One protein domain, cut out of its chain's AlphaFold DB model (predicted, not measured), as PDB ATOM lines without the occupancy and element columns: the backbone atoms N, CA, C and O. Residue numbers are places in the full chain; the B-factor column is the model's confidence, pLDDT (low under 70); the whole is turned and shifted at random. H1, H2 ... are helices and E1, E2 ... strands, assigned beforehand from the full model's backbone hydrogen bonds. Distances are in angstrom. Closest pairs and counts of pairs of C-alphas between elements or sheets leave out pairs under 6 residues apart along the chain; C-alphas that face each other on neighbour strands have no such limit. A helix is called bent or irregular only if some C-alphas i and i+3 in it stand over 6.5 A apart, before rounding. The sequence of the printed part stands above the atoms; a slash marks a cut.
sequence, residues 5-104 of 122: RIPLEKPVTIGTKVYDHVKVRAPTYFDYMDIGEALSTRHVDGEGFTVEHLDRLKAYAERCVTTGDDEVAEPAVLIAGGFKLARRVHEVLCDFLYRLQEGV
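This is residues 5 to 104 of the 122 residues of an uncharacterized protein of Bosea sp. 67-29 (UniProt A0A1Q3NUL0). A small bent sheet of three strands, E1, E2 and E5, has a long kinked helix, H3, over one face, and at the far end of the domain a two-stranded hairpin, E3 and E4, reaches outward with its tip, residues 43 to 48, sticking out free. Between these ends H2 packs crosswise on H3, and the short H1 packs on H2. The printed part has 100 residues with three named helices and five named strands, in the order E1 E2 H1 E3 E4 H2 E5 H3; the class is mixed, helices and strands, and both sheets are antiparallel, the larger in the order E1, E2, E5. It is only just loose, close to compact, with a radius of gyration of the C-alphas of 15.3 A and spans of 55 by 26 by 21 A, the two hairpins making the length.

E1, residues 5 to 14, and E2, residues 17 to 24, form a hairpin, antiparallel at 151 degrees, with N 6 and O 22 2.8 A apart. E1 bends by 94 degrees at residue 9 and E2 by 73 degrees at residue 20. E5, residues 65 to 67, is the antiparallel neighbour of inner strand E2, with N 23 and O 66 2.8 A apart. H3, residues 75 to 102, is on this sheet at a height over the sheet of 6.9 A, over E1 and E2, and runs along the strands, at 25 degrees to E1 on the local plane; its closest C-alphas to E1 are Gly 81 and Leu 8, 6.2 A. H3 is irregular: C-alphas 80 and 83 are 9.2 A apart, and it has a kink of 105 degrees near residue 83. H2, residues 54 to 64, only grazes the sheet with residues 60 to 64. It touches residues 89 to 93 of H3 alone, about perpendicular at 77 degrees, with the C-alphas of Ala 61 and Leu 93 closest at 7.3 A. H1, residues 29 to 35, touches H2 at a steep tilt of 42 degrees, opposite ways, the C-alphas of Ile 35 and Arg 56 closest at 6.1 A. E3, residues 39 to 44, and E4, residues 47 to 52, form a hairpin, antiparallel at 149 degrees, with N 40 and O 51 2.9 A apart. E4 and H3 are apart, while the closest C-alphas of E3 and H3, Leu 39 and Leu 97, are 7.0 A apart. In H1 and H2 every O i to N i+4 pair is within hydrogen-bond range, in H3 22 of 24.

E1 begins at C-alpha 5, (51.903, 76.062, 101.444), and spans 19.1 A; E2 spans 19.0 A. E3 and E4 span 16.1 A and 16.2 A, and H2 14.9 A. H3 spans 32.9 A, from C-alpha 75 at (35.212, 76.538, 104.219) to C-alpha 102 at (57.077, 91.957, 85.124).

The two C-alphas farthest apart, Thr 16 and Asp 45, are 57.1 A apart. The printed part has no cut and no long link. Residues 100 to 104 are under 70 in pLDDT; the mean of the printed part is 91.3.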
ATOM      1  N   ARG A   5      52.586  76.582 100.250       96.00
ATOM      2  CA  ARG A   5      51.903  76.062 101.444       96.00
ATOM      3  C   ARG A   5      51.921  77.118 102.543       96.00
ATOM      4  O   ARG A   5      52.989  77.567 102.947       96.00
ATOM      5  N   ILE A   6      50.748  77.475 103.047       95.56
ATOM      6  CA  ILE A   6      50.571  78.403 104.161       95.56
ATOM      7  C   ILE A   6      50.131  77.586 105.381       95.56
ATOM      8  O   ILE A   6      49.005  77.081 105.385       95.56
ATOM      9  N   PRO A   7      50.985  77.422 106.405       95.38
ATOM     10  CA  PRO A   7      50.635  76.642 107.583       95.38
ATOM     11  C   PRO A   7      49.535  77.334 108.393       95.38
ATOM     12  O   PRO A   7      49.525  78.563 108.534       95.38
ATOM     13  N   LEU A   8      48.634  76.529 108.948       94.19
ATOM     14  CA  LEU A   8      47.645  76.964 109.925       94.19
ATOM     15  C   LEU A   8      48.310  77.110 111.297       94.19
ATOM     16  O   LEU A   8      49.217  76.356 111.642       94.19
ATOM     17  N   GLU A   9      47.840  78.055 112.113       92.94
ATOM     18  CA  GLU A   9      48.333  78.187 113.496       92.94
ATOM     19  C   GLU A   9      47.959  76.968 114.351       92.94
ATOM     20  O   GLU A   9      48.687  76.597 115.271       92.94
ATOM     21  N   LYS A  10      46.815  76.347 114.045       93.50
ATOM     22  CA  LYS A  10      46.336  75.114 114.665       93.50
ATOM     23  C   LYS A  10      45.751  74.211 113.584       93.50
ATOM     24  O   LYS A  10      44.991  74.718 112.756       93.50
ATOM     25  N   PRO A  11      46.054  72.903 113.596       94.69
ATOM     26  CA  PRO A  11      45.399  71.967 112.700       94.69
ATOM     27  C   PRO A  11      43.882  71.954 112.906       94.69
ATOM     28  O   PRO A  11      43.394  72.093 114.030       94.69
ATOM     29  N   VAL A  12      43.146  71.769 111.817       95.38
ATOM     30  CA  VAL A  12      41.683  71.707 111.791       95.38
ATOM     31  C   VAL A  12      41.268  70.297 111.397       95.38
ATOM     32  O   VAL A  12      41.676  69.799 110.351       95.38
ATOM     33  N   THR A  13      40.441  69.661 112.223       95.62
ATOM     34  CA  THR A  13      39.925  68.312 111.962       95.62
ATOM     35  C   THR A  13      38.495  68.390 111.446       95.62
ATOM     36  O   THR A  13      37.635  68.980 112.100       95.62
ATOM     37  N   ILE A  14      38.230  67.774 110.294       92.56
ATOM     38  CA  ILE A  14      36.894  67.666 109.695       92.56
ATOM     39  C   ILE A  14      36.673  66.204 109.306       92.56
ATOM     40  O   ILE A  14      37.354  65.669 108.429       92.56
ATOM     41  N   GLY A  15      35.737  65.535 109.981       91.06
ATOM     42  CA  GLY A  15      35.550  64.092 109.826       91.06
ATOM     43  C   GLY A  15      36.833  63.330 110.170       91.06
ATOM     44  O   GLY A  15      37.344  63.445 111.281       91.06
ATOM     45  N   THR A  16      37.360  62.563 109.215       93.06
ATOM     46  CA  THR A  16      38.612  61.798 109.358       93.06
ATOM     47  C   THR A  16      39.848  62.543 108.854       93.06
ATOM     48  O   THR A  16      40.953  62.013 108.948       93.06
ATOM     49  N   LYS A  17      39.683  63.741 108.283       94.31
ATOM     50  CA  LYS A  17      40.782  64.524 107.713       94.31
ATOM     51  C   LYS A  17      41.306  65.535 108.725       94.31
ATOM     52  O   LYS A  17      40.537  66.149 109.464       94.31
ATOM     53  N   VAL A  18      42.622  65.726 108.717       95.06
ATOM     54  CA  VAL A  18      43.317  66.753 109.496       95.06
ATOM     55  C   VAL A  18      44.041  67.666 108.520       95.06
ATOM     56  O   VAL A  18      44.879  67.209 107.746       95.06
ATOM     57  N   TYR A  19      43.716  68.952 108.567       96.12
ATOM     58  CA  TYR A  19      44.351  69.984 107.760       96.12
ATOM     59  C   TYR A  19      45.301  70.789 108.634       96.12
ATOM     60  O   TYR A  19      44.891  71.338 109.650       96.12
ATOM     61  N   ASP A  20      46.561  70.889 108.235       96.06
ATOM     62  CA  ASP A  20      47.596  71.687 108.901       96.06
ATOM     63  C   ASP A  20      48.076  72.869 108.039       96.06
ATOM     64  O   ASP A  20      48.823  73.726 108.512       96.06
ATOM     65  N   HIS A  21      47.628  72.956 106.784       95.38
ATOM     66  CA  HIS A  21      47.975  74.028 105.858       95.38
ATOM     67  C   HIS A  21      46.903  74.247 104.785       95.38
ATOM     68  O   HIS A  21      46.060  73.393 104.496       95.38
ATOM     69  N   VAL A  22      47.015  75.402 104.144       96.62
ATOM     70  CA  VAL A  22      46.336  75.773 102.902       96.62
ATOM     71  C   VAL A  22      47.369  75.807 101.780       96.62
ATOM     72  O   VAL A  22      48.526  76.158 102.012       96.62
ATOM     73  N   LYS A  23      46.978  75.441 100.563       96.44
ATOM     74  CA  LYS A  23      47.798  75.590  99.361       96.44
ATOM     75  C   LYS A  23      47.264  76.733  98.516       96.44
ATOM     76  O   LYS A  23      46.064  76.834  98.300       96.44
ATOM     77  N   VAL A  24      48.168  77.564  98.017       96.56
ATOM     78  CA  VAL A  24      47.866  78.613  97.045       96.56
ATOM     79  C   VAL A  24      48.663  78.317  95.784       96.56
ATOM     80  O   VAL A  24      49.896  78.328  95.807       96.56
ATOM     81  N   ARG A  25      47.980  78.004  94.685       94.94
ATOM     82  CA  ARG A  25      48.621  77.825  93.376       94.94
ATOM     83  C   ARG A  25      48.704  79.154  92.631       94.94
ATOM     84  O   ARG A  25      47.915  80.061  92.877       94.94
ATOM     85  N   ALA A  26      49.630  79.241  91.682       94.56
ATOM     86  CA  ALA A  26      49.632  80.349  90.739       94.56
ATOM     87  C   ALA A  26      48.365  80.303  89.855       94.56
ATOM     88  O   ALA A  26      47.900  79.201  89.515       94.56
ATOM     89  N   PRO A  27      47.825  81.465  89.453       94.62
ATOM     90  CA  PRO A  27      46.807  81.540  88.416       94.62
ATOM     91  C   PRO A  27      47.279  80.909  87.103       94.62
ATOM     92  O   PRO A  27      48.454  80.985  86.740       94.62
ATOM     93  N   THR A  28      46.356  80.279  86.387       93.56
ATOM     94  CA  THR A  28      46.585  79.709  85.057       93.56
ATOM     95  C   THR A  28      46.048  80.630  83.967       93.56
ATOM     96  O   THR A  28      45.330  81.591  84.238       93.56
ATOM     97  N   TYR A  29      46.343  80.291  82.710       92.94
ATOM     98  CA  TYR A  29      45.750  80.952  81.550       92.94
ATOM     99  C   TYR A  29      44.212  80.998  81.620       92.94
ATOM    100  O   TYR A  29      43.623  82.049  81.396       92.94
ATOM    101  N   PHE A  30      43.560  79.889  81.981       95.94
ATOM    102  CA  PHE A  30      42.097  79.832  82.056       95.94
ATOM    103  C   PHE A  30      41.535  80.665  83.209       95.94
ATOM    104  O   PHE A  30      40.505  81.310  83.044       95.94
ATOM    105  N   ASP A  31      42.232  80.723  84.348       95.69
ATOM    106  CA  ASP A  31      41.834  81.629  85.432       95.69
ATOM    107  C   ASP A  31      41.864  83.085  84.962       95.69
ATOM    108  O   ASP A  31      40.924  83.832  85.224       95.69
ATOM    109  N   TYR A  32      42.904  83.466  84.213       94.56
ATOM    110  CA  TYR A  32      43.022  84.811  83.659       94.56
ATOM    111  C   TYR A  32      41.945  85.131  82.628       94.56
ATOM    112  O   TYR A  32      41.347  86.202  82.694       94.56
ATOM    113  N   MET A  33      41.668  84.219  81.699       96.62
ATOM    114  CA  MET A  33      40.653  84.452  80.671       96.62
ATOM    115  C   MET A  33      39.243  84.592  81.255       96.62
ATOM    116  O   MET A  33      38.452  85.376  80.739       96.62
ATOM    117  N   ASP A  34      38.943  83.873  82.338       97.19
ATOM    118  CA  ASP A  34      37.622  83.907  82.962       97.19
ATOM    119  C   ASP A  34      37.437  85.086  83.927       97.19
ATOM    120  O   ASP A  34      36.360  85.677  83.986       97.19
ATOM    121  N   ILE A  35      38.460  85.399  84.730       96.81
ATOM    122  CA  ILE A  35      38.374  86.398  85.810       96.81
ATOM    123  C   ILE A  35      38.838  87.778  85.326       96.81
ATOM    124  O   ILE A  35      38.347  88.813  85.782       96.81
ATOM    125  N   GLY A  36      39.790  87.801  84.397       94.38
ATOM    126  CA  GLY A  36      40.463  89.002  83.928       94.38
ATOM    127  C   GLY A  36      41.592  89.464  84.849       94.38
ATOM    128  O   GLY A  36      42.039  88.777  85.770       94.38
ATOM    129  N   GLU A  37      42.083  90.669  84.582       93.50
ATOM    130  CA  GLU A  37      43.246  91.232  85.262       93.50
ATOM    131  C   GLU A  37      42.895  91.763  86.662       93.50
ATOM    132  O   GLU A  37      42.122  92.710  86.805       93.50
ATOM    133  N   ALA A  38      43.453  91.155  87.712       93.88
ATOM    134  CA  ALA A  38      43.187  91.545  89.100       93.88
ATOM    135  C   ALA A  38      44.042  92.718  89.602       93.88
ATOM    136  O   ALA A  38      43.622  93.422  90.518       93.88
ATOM    137  N   LEU A  39      45.208  92.947  88.998       91.62
ATOM    138  CA  LEU A  39      46.107  94.054  89.320       91.62
ATOM    139  C   LEU A  39      46.294  94.892  88.065       91.62
ATOM    140  O   LEU A  39      46.684  94.347  87.047       91.62
ATOM    141  N   SER A  40      46.048  96.197  88.109       89.06
ATOM    142  CA  SER A  40      46.293  97.070  86.953       89.06
ATOM    143  C   SER A  40      47.183  98.238  87.338       89.06
ATOM    144  O   SER A  40      46.875  98.943  88.299       89.06
ATOM    145  N   THR A  41      48.239  98.488  86.571       87.44
ATOM    146  CA  THR A  41      49.097  99.660  86.767       87.44
ATOM    147  C   THR A  41      48.463 100.885  86.117       87.44
ATOM    148  O   THR A  41      48.129 100.878  84.931       87.44
ATOM    149  N   ARG A  42      48.306 101.964  86.883       85.69
ATOM    150  CA  ARG A  42      47.903 103.279  86.378       85.69
ATOM    151  C   ARG A  42      49.037 104.266  86.564       85.69
ATOM    152  O   ARG A  42      49.747 104.202  87.556       85.69
ATOM    153  N   HIS A  43      49.167 105.185  85.618       86.81
ATOM    154  CA  HIS A  43      50.134 106.271  85.691       86.81
ATOM    155  C   HIS A  43      49.377 107.587  85.829       86.81
ATOM    156  O   HIS A  43      48.508 107.884  85.008       86.81
ATOM    157  N   VAL A  44      49.692 108.356  86.867       86.06
ATOM    158  CA  VAL A  44      49.194 109.723  87.066       86.06
ATOM    159  C   VAL A  44      50.403 110.592  87.375       86.06
ATOM    160  O   VAL A  44      51.224 110.229  88.206       86.06
ATOM    161  N   ASP A  45      50.554 111.693  86.639       84.69
ATOM    162  CA  ASP A  45      51.663 112.647  86.792       84.69
ATOM    163  C   ASP A  45      53.074 112.021  86.746       84.69
ATOM    164  O   ASP A  45      54.023 112.520  87.342       84.69
ATOM    165  N   GLY A  46      53.225 110.923  85.997       83.12
ATOM    166  CA  GLY A  46      54.497 110.209  85.836       83.12
ATOM    167  C   GLY A  46      54.804 109.183  86.932       83.12
ATOM    168  O   GLY A  46      55.778 108.447  86.790       83.12
ATOM    169  N   GLU A  47      53.970 109.071  87.969       85.12
ATOM    170  CA  GLU A  47      54.080 108.035  88.997       85.12
ATOM    171  C   GLU A  47      53.131 106.868  88.688       85.12
ATOM    172  O   GLU A  47      51.941 107.053  88.407       85.12
ATOM    173  N   GLY A  48      53.678 105.649  88.698       83.56
ATOM    174  CA  GLY A  48      52.918 104.417  88.528       83.56
ATOM    175  C   GLY A  48      52.407 103.909  89.873       83.56
ATOM    176  O   GLY A  48      53.201 103.684  90.782       83.56
ATOM    177  N   PHE A  49      51.104 103.669  89.995       86.56
ATOM    178  CA  PHE A  49      50.524 102.969  91.140       86.56
ATOM    179  C   PHE A  49      49.704 101.767  90.686       86.56
ATOM    180  O   PHE A  49      49.061 101.774  89.632       86.56
ATOM    181  N   THR A  50      49.709 100.722  91.507       88.69
ATOM    182  CA  THR A  50      48.901  99.533  91.252       88.69
ATOM    183  C   THR A  50      47.518  99.700  91.854       88.69
ATOM    184  O   THR A  50      47.361 100.050  93.022       88.69
ATOM    185  N   VAL A  51      46.505  99.425  91.042       90.50
ATOM    186  CA  VAL A  51      45.115  99.314  91.469       90.50
ATOM    187  C   VAL A  51      44.766  97.842  91.597       90.50
ATOM    188  O   VAL A  51      44.871  97.090  90.626       90.50
ATOM    189  N   GLU A  52      44.321  97.458  92.787       92.88
ATOM    190  CA  GLU A  52      43.829  96.117  93.079       92.88
ATOM    191  C   GLU A  52      42.312  96.049  92.882       92.88
ATOM    192  O   GLU A  52      41.547  96.782  93.515       92.88
ATOM    193  N   HIS A  53      41.860  95.142  92.019       94.75
ATOM    194  CA  HIS A  53      40.440  94.867  91.804       94.75
ATOM    195  C   HIS A  53      39.999  93.772  92.779       94.75
ATOM    196  O   HIS A  53      40.209  92.580  92.538       94.75
ATOM    197  N   LEU A  54      39.443  94.178  93.927       93.38
ATOM    198  CA  LEU A  54      39.154  93.280  95.058       93.38
ATOM    199  C   LEU A  54      38.179  92.143  94.717       93.38
ATOM    200  O   LEU A  54      38.308  91.036  95.241       93.38
ATOM    201  N   ASP A  55      37.216  92.396  93.836       95.69
ATOM    202  CA  ASP A  55      36.276  91.404  93.308       95.69
ATOM    203  C   ASP A  55      36.996  90.303  92.517       95.69
ATOM    204  O   ASP A  55      36.741  89.114  92.721       95.69
ATOM    205  N   ARG A  56      37.965  90.687  91.680       96.44
ATOM    206  CA  ARG A  56      38.781  89.747  90.905       96.44
ATOM    207  C   ARG A  56      39.766  89.001  91.789       96.44
ATOM    208  O   ARG A  56      39.895  87.789  91.657       96.44
ATOM    209  N   LEU A  57      40.420  89.682  92.733       94.94
ATOM    210  CA  LEU A  57      41.293  89.031  93.716       94.94
ATOM    211  C   LEU A  57      40.541  87.985  94.539       94.94
ATOM    212  O   LEU A  57      41.069  86.898  94.775       94.94
ATOM    213  N   LYS A  58      39.295  88.276  94.925       95.44
ATOM    214  CA  LYS A  58      38.421  87.299  95.574       95.44
ATOM    215  C   LYS A  58      38.172  86.086  94.671       95.44
ATOM    216  O   LYS A  58      38.342  84.963  95.131       95.44
ATOM    217  N   ALA A  59      37.829  86.296  93.400       96.38
ATOM    218  CA  ALA A  59      37.610  85.198  92.457       96.38
ATOM    219  C   ALA A  59      38.878  84.347  92.237       96.38
ATOM    220  O   ALA A  59      38.807  83.117  92.189       96.38
ATOM    221  N   TYR A  60      40.058  84.975  92.175       96.44
ATOM    222  CA  TYR A  60      41.325  84.244  92.134       96.44
ATOM    223  C   TYR A  60      41.562  83.448  93.411       96.44
ATOM    224  O   TYR A  60      41.978  82.294  93.325       96.44
ATOM    225  N   ALA A  61      41.276  84.018  94.582       94.94
ATOM    226  CA  ALA A  61      41.395  83.301  95.845       94.94
ATOM    227  C   ALA A  61      40.488  82.064  95.875       94.94
ATOM    228  O   ALA A  61      40.954  80.984  96.214       94.94
ATOM    229  N   GLU A  62      39.237  82.179  95.433       94.12
ATOM    230  CA  GLU A  62      38.305  81.046  95.373       94.12
ATOM    231  C   GLU A  62      38.796  79.909  94.459       94.12
ATOM    232  O   GLU A  62      38.584  78.741  94.774       94.12
ATOM    233  N   ARG A  63      39.490  80.221  93.353       94.81
ATOM    234  CA  ARG A  63      40.001  79.207  92.408       94.81
ATOM    235  C   ARG A  63      41.395  78.673  92.715       94.81
ATOM    236  O   ARG A  63      41.747  77.574  92.279       94.81
ATOM    237  N   CYS A  64      42.231  79.479  93.359       95.56
ATOM    238  CA  CYS A  64      43.652  79.183  93.532       95.56
ATOM    239  C   CYS A  64      43.987  78.672  94.935       95.56
ATOM    240  O   CYS A  64      45.110  78.216  95.154       95.56
ATOM    241  N   VAL A  65      43.045  78.747  95.873       96.69
ATOM    242  CA  VAL A  65      43.230  78.315  97.256       96.69
ATOM    243  C   VAL A  65      42.582  76.951  97.460       96.69
ATOM    244  O   VAL A  65      41.403  76.769  97.169       96.69
ATOM    245  N   THR A  66      43.337  76.002  98.010       95.88
ATOM    246  CA  THR A  66      42.836  74.677  98.401       95.88
ATOM    247  C   THR A  66      43.328  74.281  99.793       95.88
ATOM    248  O   THR A  66      44.237  74.902 100.347       95.88
ATOM    249  N   THR A  67      42.725  73.268 100.411       93.12
ATOM    250  CA  THR A  67      43.074  72.817 101.769       93.12
ATOM    251  C   THR A  67      43.740  71.453 101.737       93.12
ATOM    252  O   THR A  67      43.194  70.508 101.176       93.12
ATOM    253  N   GLY A  68      44.910  71.320 102.366       86.56
ATOM    254  CA  GLY A  68      45.644  70.055 102.350       86.56
ATOM    255  C   GLY A  68      45.949  69.571 100.927       86.56
ATOM    256  O   GLY A  68      46.543  70.292 100.124       86.56
ATOM    257  N   ASP A  69      45.556  68.337 100.623       82.38
ATOM    258  CA  ASP A  69      45.693  67.717  99.297       82.38
ATOM    259  C   ASP A  69      44.396  67.750  98.474       82.38
ATOM    260  O   ASP A  69      44.342  67.158  97.400       82.38
ATOM    261  N   ASP A  70      43.373  68.464  98.947       87.81
ATOM    262  CA  ASP A  70      42.095  68.548  98.253       87.81
ATOM    263  C   ASP A  70      42.132  69.551  97.091       87.81
ATOM    264  O   ASP A  70      42.932  70.493  97.063       87.81
ATOM    265  N   GLU A  71      41.232  69.345  96.128       86.25
ATOM    266  CA  GLU A  71      41.074  70.204  94.947       86.25
ATOM    267  C   GLU A  71      40.315  71.503  95.248       86.25
ATOM    268  O   GLU A  71      40.450  72.480  94.517       86.25
ATOM    269  N   VAL A  72      39.533  71.524  96.330       88.44
ATOM    270  CA  VAL A  72      38.716  72.665  96.756       88.44
ATOM    271  C   VAL A  72      39.037  72.988  98.209       88.44
ATOM    272  O   VAL A  72      39.299  72.092  99.011       88.44
ATOM    273  N   ALA A  73      39.042  74.273  98.559       90.94
ATOM    274  CA  ALA A  73      39.221  74.686  99.942       90.94
ATOM    275  C   ALA A  73      37.992  74.364 100.800       90.94
ATOM    276  O   ALA A  73      36.877  74.790 100.507       90.94
ATOM    277  N   GLU A  74      38.226  73.691 101.923       93.75
ATOM    278  CA  GLU A  74      37.224  73.474 102.961       93.75
ATOM    279  C   GLU A  74      36.871  74.793 103.676       93.75
ATOM    280  O   GLU A  74      37.736  75.387 104.339       93.75
ATOM    281  N   PRO A  75      35.603  75.253 103.636       92.56
ATOM    282  CA  PRO A  75      35.212  76.538 104.219       92.56
ATOM    283  C   PRO A  75      35.533  76.652 105.711       92.56
ATOM    284  O   PRO A  75      35.976  77.701 106.178       92.56
ATOM    285  N   ALA A  76      35.363  75.563 106.466       92.44
ATOM    286  CA  ALA A  76      35.643  75.547 107.899       92.44
ATOM    287  C   ALA A  76      37.137  75.756 108.213       92.44
ATOM    288  O   ALA A  76      37.463  76.375 109.225       92.44
ATOM    289  N   VAL A  77      38.044  75.315 107.333       93.19
ATOM    290  CA  VAL A  77      39.489  75.557 107.478       93.19
ATOM    291  C   VAL A  77      39.816  77.028 107.232       93.19
ATOM    292  O   VAL A  77      40.567  77.630 108.001       93.19
ATOM    293  N   LEU A  78      39.216  77.631 106.199       93.38
ATOM    294  CA  LEU A  78      39.403  79.053 105.895       93.38
ATOM    295  C   LEU A  78      38.886  79.946 107.032       93.38
ATOM    296  O   LEU A  78      39.573  80.882 107.443       93.38
ATOM    297  N   ILE A  79      37.715  79.617 107.589       93.56
ATOM    298  CA  ILE A  79      37.129  80.323 108.738       93.56
ATOM    299  C   ILE A  79      38.039  80.202 109.966       93.56
ATOM    300  O   ILE A  79      38.311  81.204 110.627       93.56
ATOM    301  N   ALA A  80      38.549  79.001 110.255       92.25
ATOM    302  CA  ALA A  80      39.427  78.760 111.399       92.25
ATOM    303  C   ALA A  80      40.769  79.507 111.300       92.25
ATOM    304  O   ALA A  80      41.294  79.960 112.318       92.25
ATOM    305  N   GLY A  81      41.320  79.671 110.092       91.38
ATOM    306  CA  GLY A  81      42.547  80.448 109.880       91.38
ATOM    307  C   GLY A  81      42.368  81.962 110.056       91.38
ATOM    308  O   GLY A  81      43.340  82.676 110.326       91.38
ATOM    309  N   GLY A  82      41.132  82.455 109.936       93.94
ATOM    310  CA  GLY A  82      40.763  83.841 110.199       93.94
ATOM    311  C   GLY A  82      41.540  84.871 109.371       93.94
ATOM    312  O   GLY A  82      42.066  84.600 108.289       93.94
ATOM    313  N   PHE A  83      41.629  86.093 109.901       94.25
ATOM    314  CA  PHE A  83      42.200  87.232 109.175       94.25
ATOM    315  C   PHE A  83      43.688  87.066 108.828       94.25
ATOM    316  O   PHE A  83      44.131  87.491 107.764       94.25
ATOM    317  N   LYS A  84      44.477  86.425 109.700       94.19
ATOM    318  CA  LYS A  84      45.912  86.212 109.452       94.19
ATOM    319  C   LYS A  84      46.151  85.311 108.242       94.19
ATOM    320  O   LYS A  84      47.026  85.610 107.431       94.19
ATOM    321  N   LEU A  85      45.381  84.229 108.118       95.19
ATOM    322  CA  LEU A  85      45.436  83.361 106.946       95.19
ATOM    323  C   LEU A  85      45.008  84.128 105.693       95.19
ATOM    324  O   LEU A  85      45.725  84.090 104.697       95.19
ATOM    325  N   ALA A  86      43.896  84.866 105.766       95.19
ATOM    326  CA  ALA A  86      43.398  85.664 104.646       95.19
ATOM    327  C   ALA A  86      44.456  86.654 104.128       95.19
ATOM    328  O   ALA A  86      44.689  86.733 102.924       95.19
ATOM    329  N   ARG A  87      45.164  87.337 105.036       95.88
ATOM    330  CA  ARG A  87      46.258  88.247 104.681       95.88
ATOM    331  C   ARG A  87      47.406  87.533 103.964       95.88
ATOM    332  O   ARG A  87      47.848  88.007 102.926       95.88
ATOM    333  N   ARG A  88      47.859  86.383 104.473       96.50
ATOM    334  CA  ARG A  88      48.943  85.610 103.837       96.50
ATOM    335  C   ARG A  88      48.548  85.079 102.460       96.50
ATOM    336  O   ARG A  88      49.362  85.088 101.546       96.50
ATOM    337  N   VAL A  89      47.307  84.616 102.312       95.94
ATOM    338  CA  VAL A  89      46.766  84.170 101.019       95.94
ATOM    339  C   VAL A  89      46.776  85.321 100.018       95.94
ATOM    340  O   VAL A  89      47.244  85.146  98.897       95.94
ATOM    341  N   HIS A  90      46.300  86.494 100.434       95.44
ATOM    342  CA  HIS A  90      46.301  87.691  99.605       95.44
ATOM    343  C   HIS A  90      47.723  88.096  99.183       95.44
ATOM    344  O   HIS A  90      47.967  88.269  97.995       95.44
ATOM    345  N   GLU A  91      48.676  88.149 100.118       94.69
ATOM    346  CA  GLU A  91      50.085  88.464  99.827       94.69
ATOM    347  C   GLU A  91      50.686  87.498  98.786       94.69
ATOM    348  O   GLU A  91      51.330  87.935  97.834       94.69
ATOM    349  N   VAL A  92      50.423  86.192  98.914       95.62
ATOM    350  CA  VAL A  92      50.907  85.176  97.962       95.62
ATOM    351  C   VAL A  92      50.245  85.309  96.586       95.62
ATOM    352  O   VAL A  92      50.918  85.178  95.565       95.62
ATOM    353  N   LEU A  93      48.936  85.568  96.531       94.88
ATOM    354  CA  LEU A  93      48.231  85.778  95.262       94.88
ATOM    355  C   LEU A  93      48.738  87.024  94.541       94.88
ATOM    356  O   LEU A  93      48.981  86.968  93.336       94.88
ATOM    357  N   CYS A  94      48.934  88.118  95.272       92.94
ATOM    358  CA  CYS A  94      49.502  89.335  94.718       92.94
ATOM    359  C   CYS A  94      50.919  89.086  94.188       92.94
ATOM    360  O   CYS A  94      51.195  89.468  93.060       92.94
ATOM    361  N   ASP A  95      51.790  88.376  94.916       92.94
ATOM    362  CA  ASP A  95      53.140  88.025  94.435       92.94
ATOM    363  C   ASP A  95      53.104  87.220  93.121       92.94
ATOM    364  O   ASP A  95      53.857  87.517  92.192       92.94
ATOM    365  N   PHE A  96      52.184  86.257  92.983       92.81
ATOM    366  CA  PHE A  96      52.003  85.557  91.709       92.81
ATOM    367  C   PHE A  96      51.588  86.500  90.577       92.81
ATOM    368  O   PHE A  96      52.142  86.418  89.483       92.81
ATOM    369  N   LEU A  97      50.626  87.386  90.828       89.69
ATOM    370  CA  LEU A  97      50.087  88.295  89.819       89.69
ATOM    371  C   LEU A  97      51.085  89.401  89.430       89.69
ATOM    372  O   LEU A  97      51.212  89.704  88.246       89.69
ATOM    373  N   TYR A  98      51.845  89.946  90.382       86.81
ATOM    374  CA  TYR A  98      52.884  90.950  90.124       86.81
ATOM    375  C   TYR A  98      54.026  90.388  89.274       86.81
ATOM    376  O   TYR A  98      54.411  90.992  88.274       86.81
ATOM    377  N   ARG A  99      54.522  89.186  89.597       81.50
ATOM    378  CA  ARG A  99      55.583  88.536  88.803       81.50
ATOM    379  C   ARG A  99      55.148  88.233  87.373       81.50
ATOM    380  O   ARG A  99      55.978  88.230  86.468       81.50
ATOM    381  N   LEU A 100      53.859  87.965  87.160       68.81
ATOM    382  CA  LEU A 100      53.313  87.790  85.815       68.81
ATOM    383  C   LEU A 100      53.345  89.099  85.013       68.81
ATOM    384  O   LEU A 100      53.589  89.041  83.811       68.81
ATOM    385  N   GLN A 101      53.164  90.261  85.651       66.75
ATOM    386  CA  GLN A 101      53.244  91.560  84.969       66.75
ATOM    387  C   GLN A 101      54.676  91.931  84.568       66.75
ATOM    388  O   GLN A 101      54.896  92.402  83.453       66.75
ATOM    389  N   GLU A 102      55.665  91.661  85.422       63.22
ATOM    390  CA  GLU A 102      57.077  91.957  85.124       63.22
ATOM    391  C   GLU A 102      57.612  91.170  83.911       63.22
ATOM    392  O   GLU A 102      58.460  91.659  83.161       63.22
ATOM    393  N   GLY A 103      57.069  89.974  83.650       54.53
ATOM    394  CA  GLY A 103      57.438  89.145  82.498       54.53
ATOM    395  C   GLY A 103      57.003  89.696  81.132       54.53
ATOM    396  O   GLY A 103      57.518  89.250  80.108       54.53
ATOM    397  N   VAL A 104      56.089  90.671  81.091       53.97
ATOM    398  CA  VAL A 104      55.537  91.236  79.841       53.97
ATOM    399  C   VAL A 104      56.412  92.381  79.285       53.97
ATOM    400  O   VAL A 104      56.211  92.831  78.160       53.97
TER     401      VAL A 104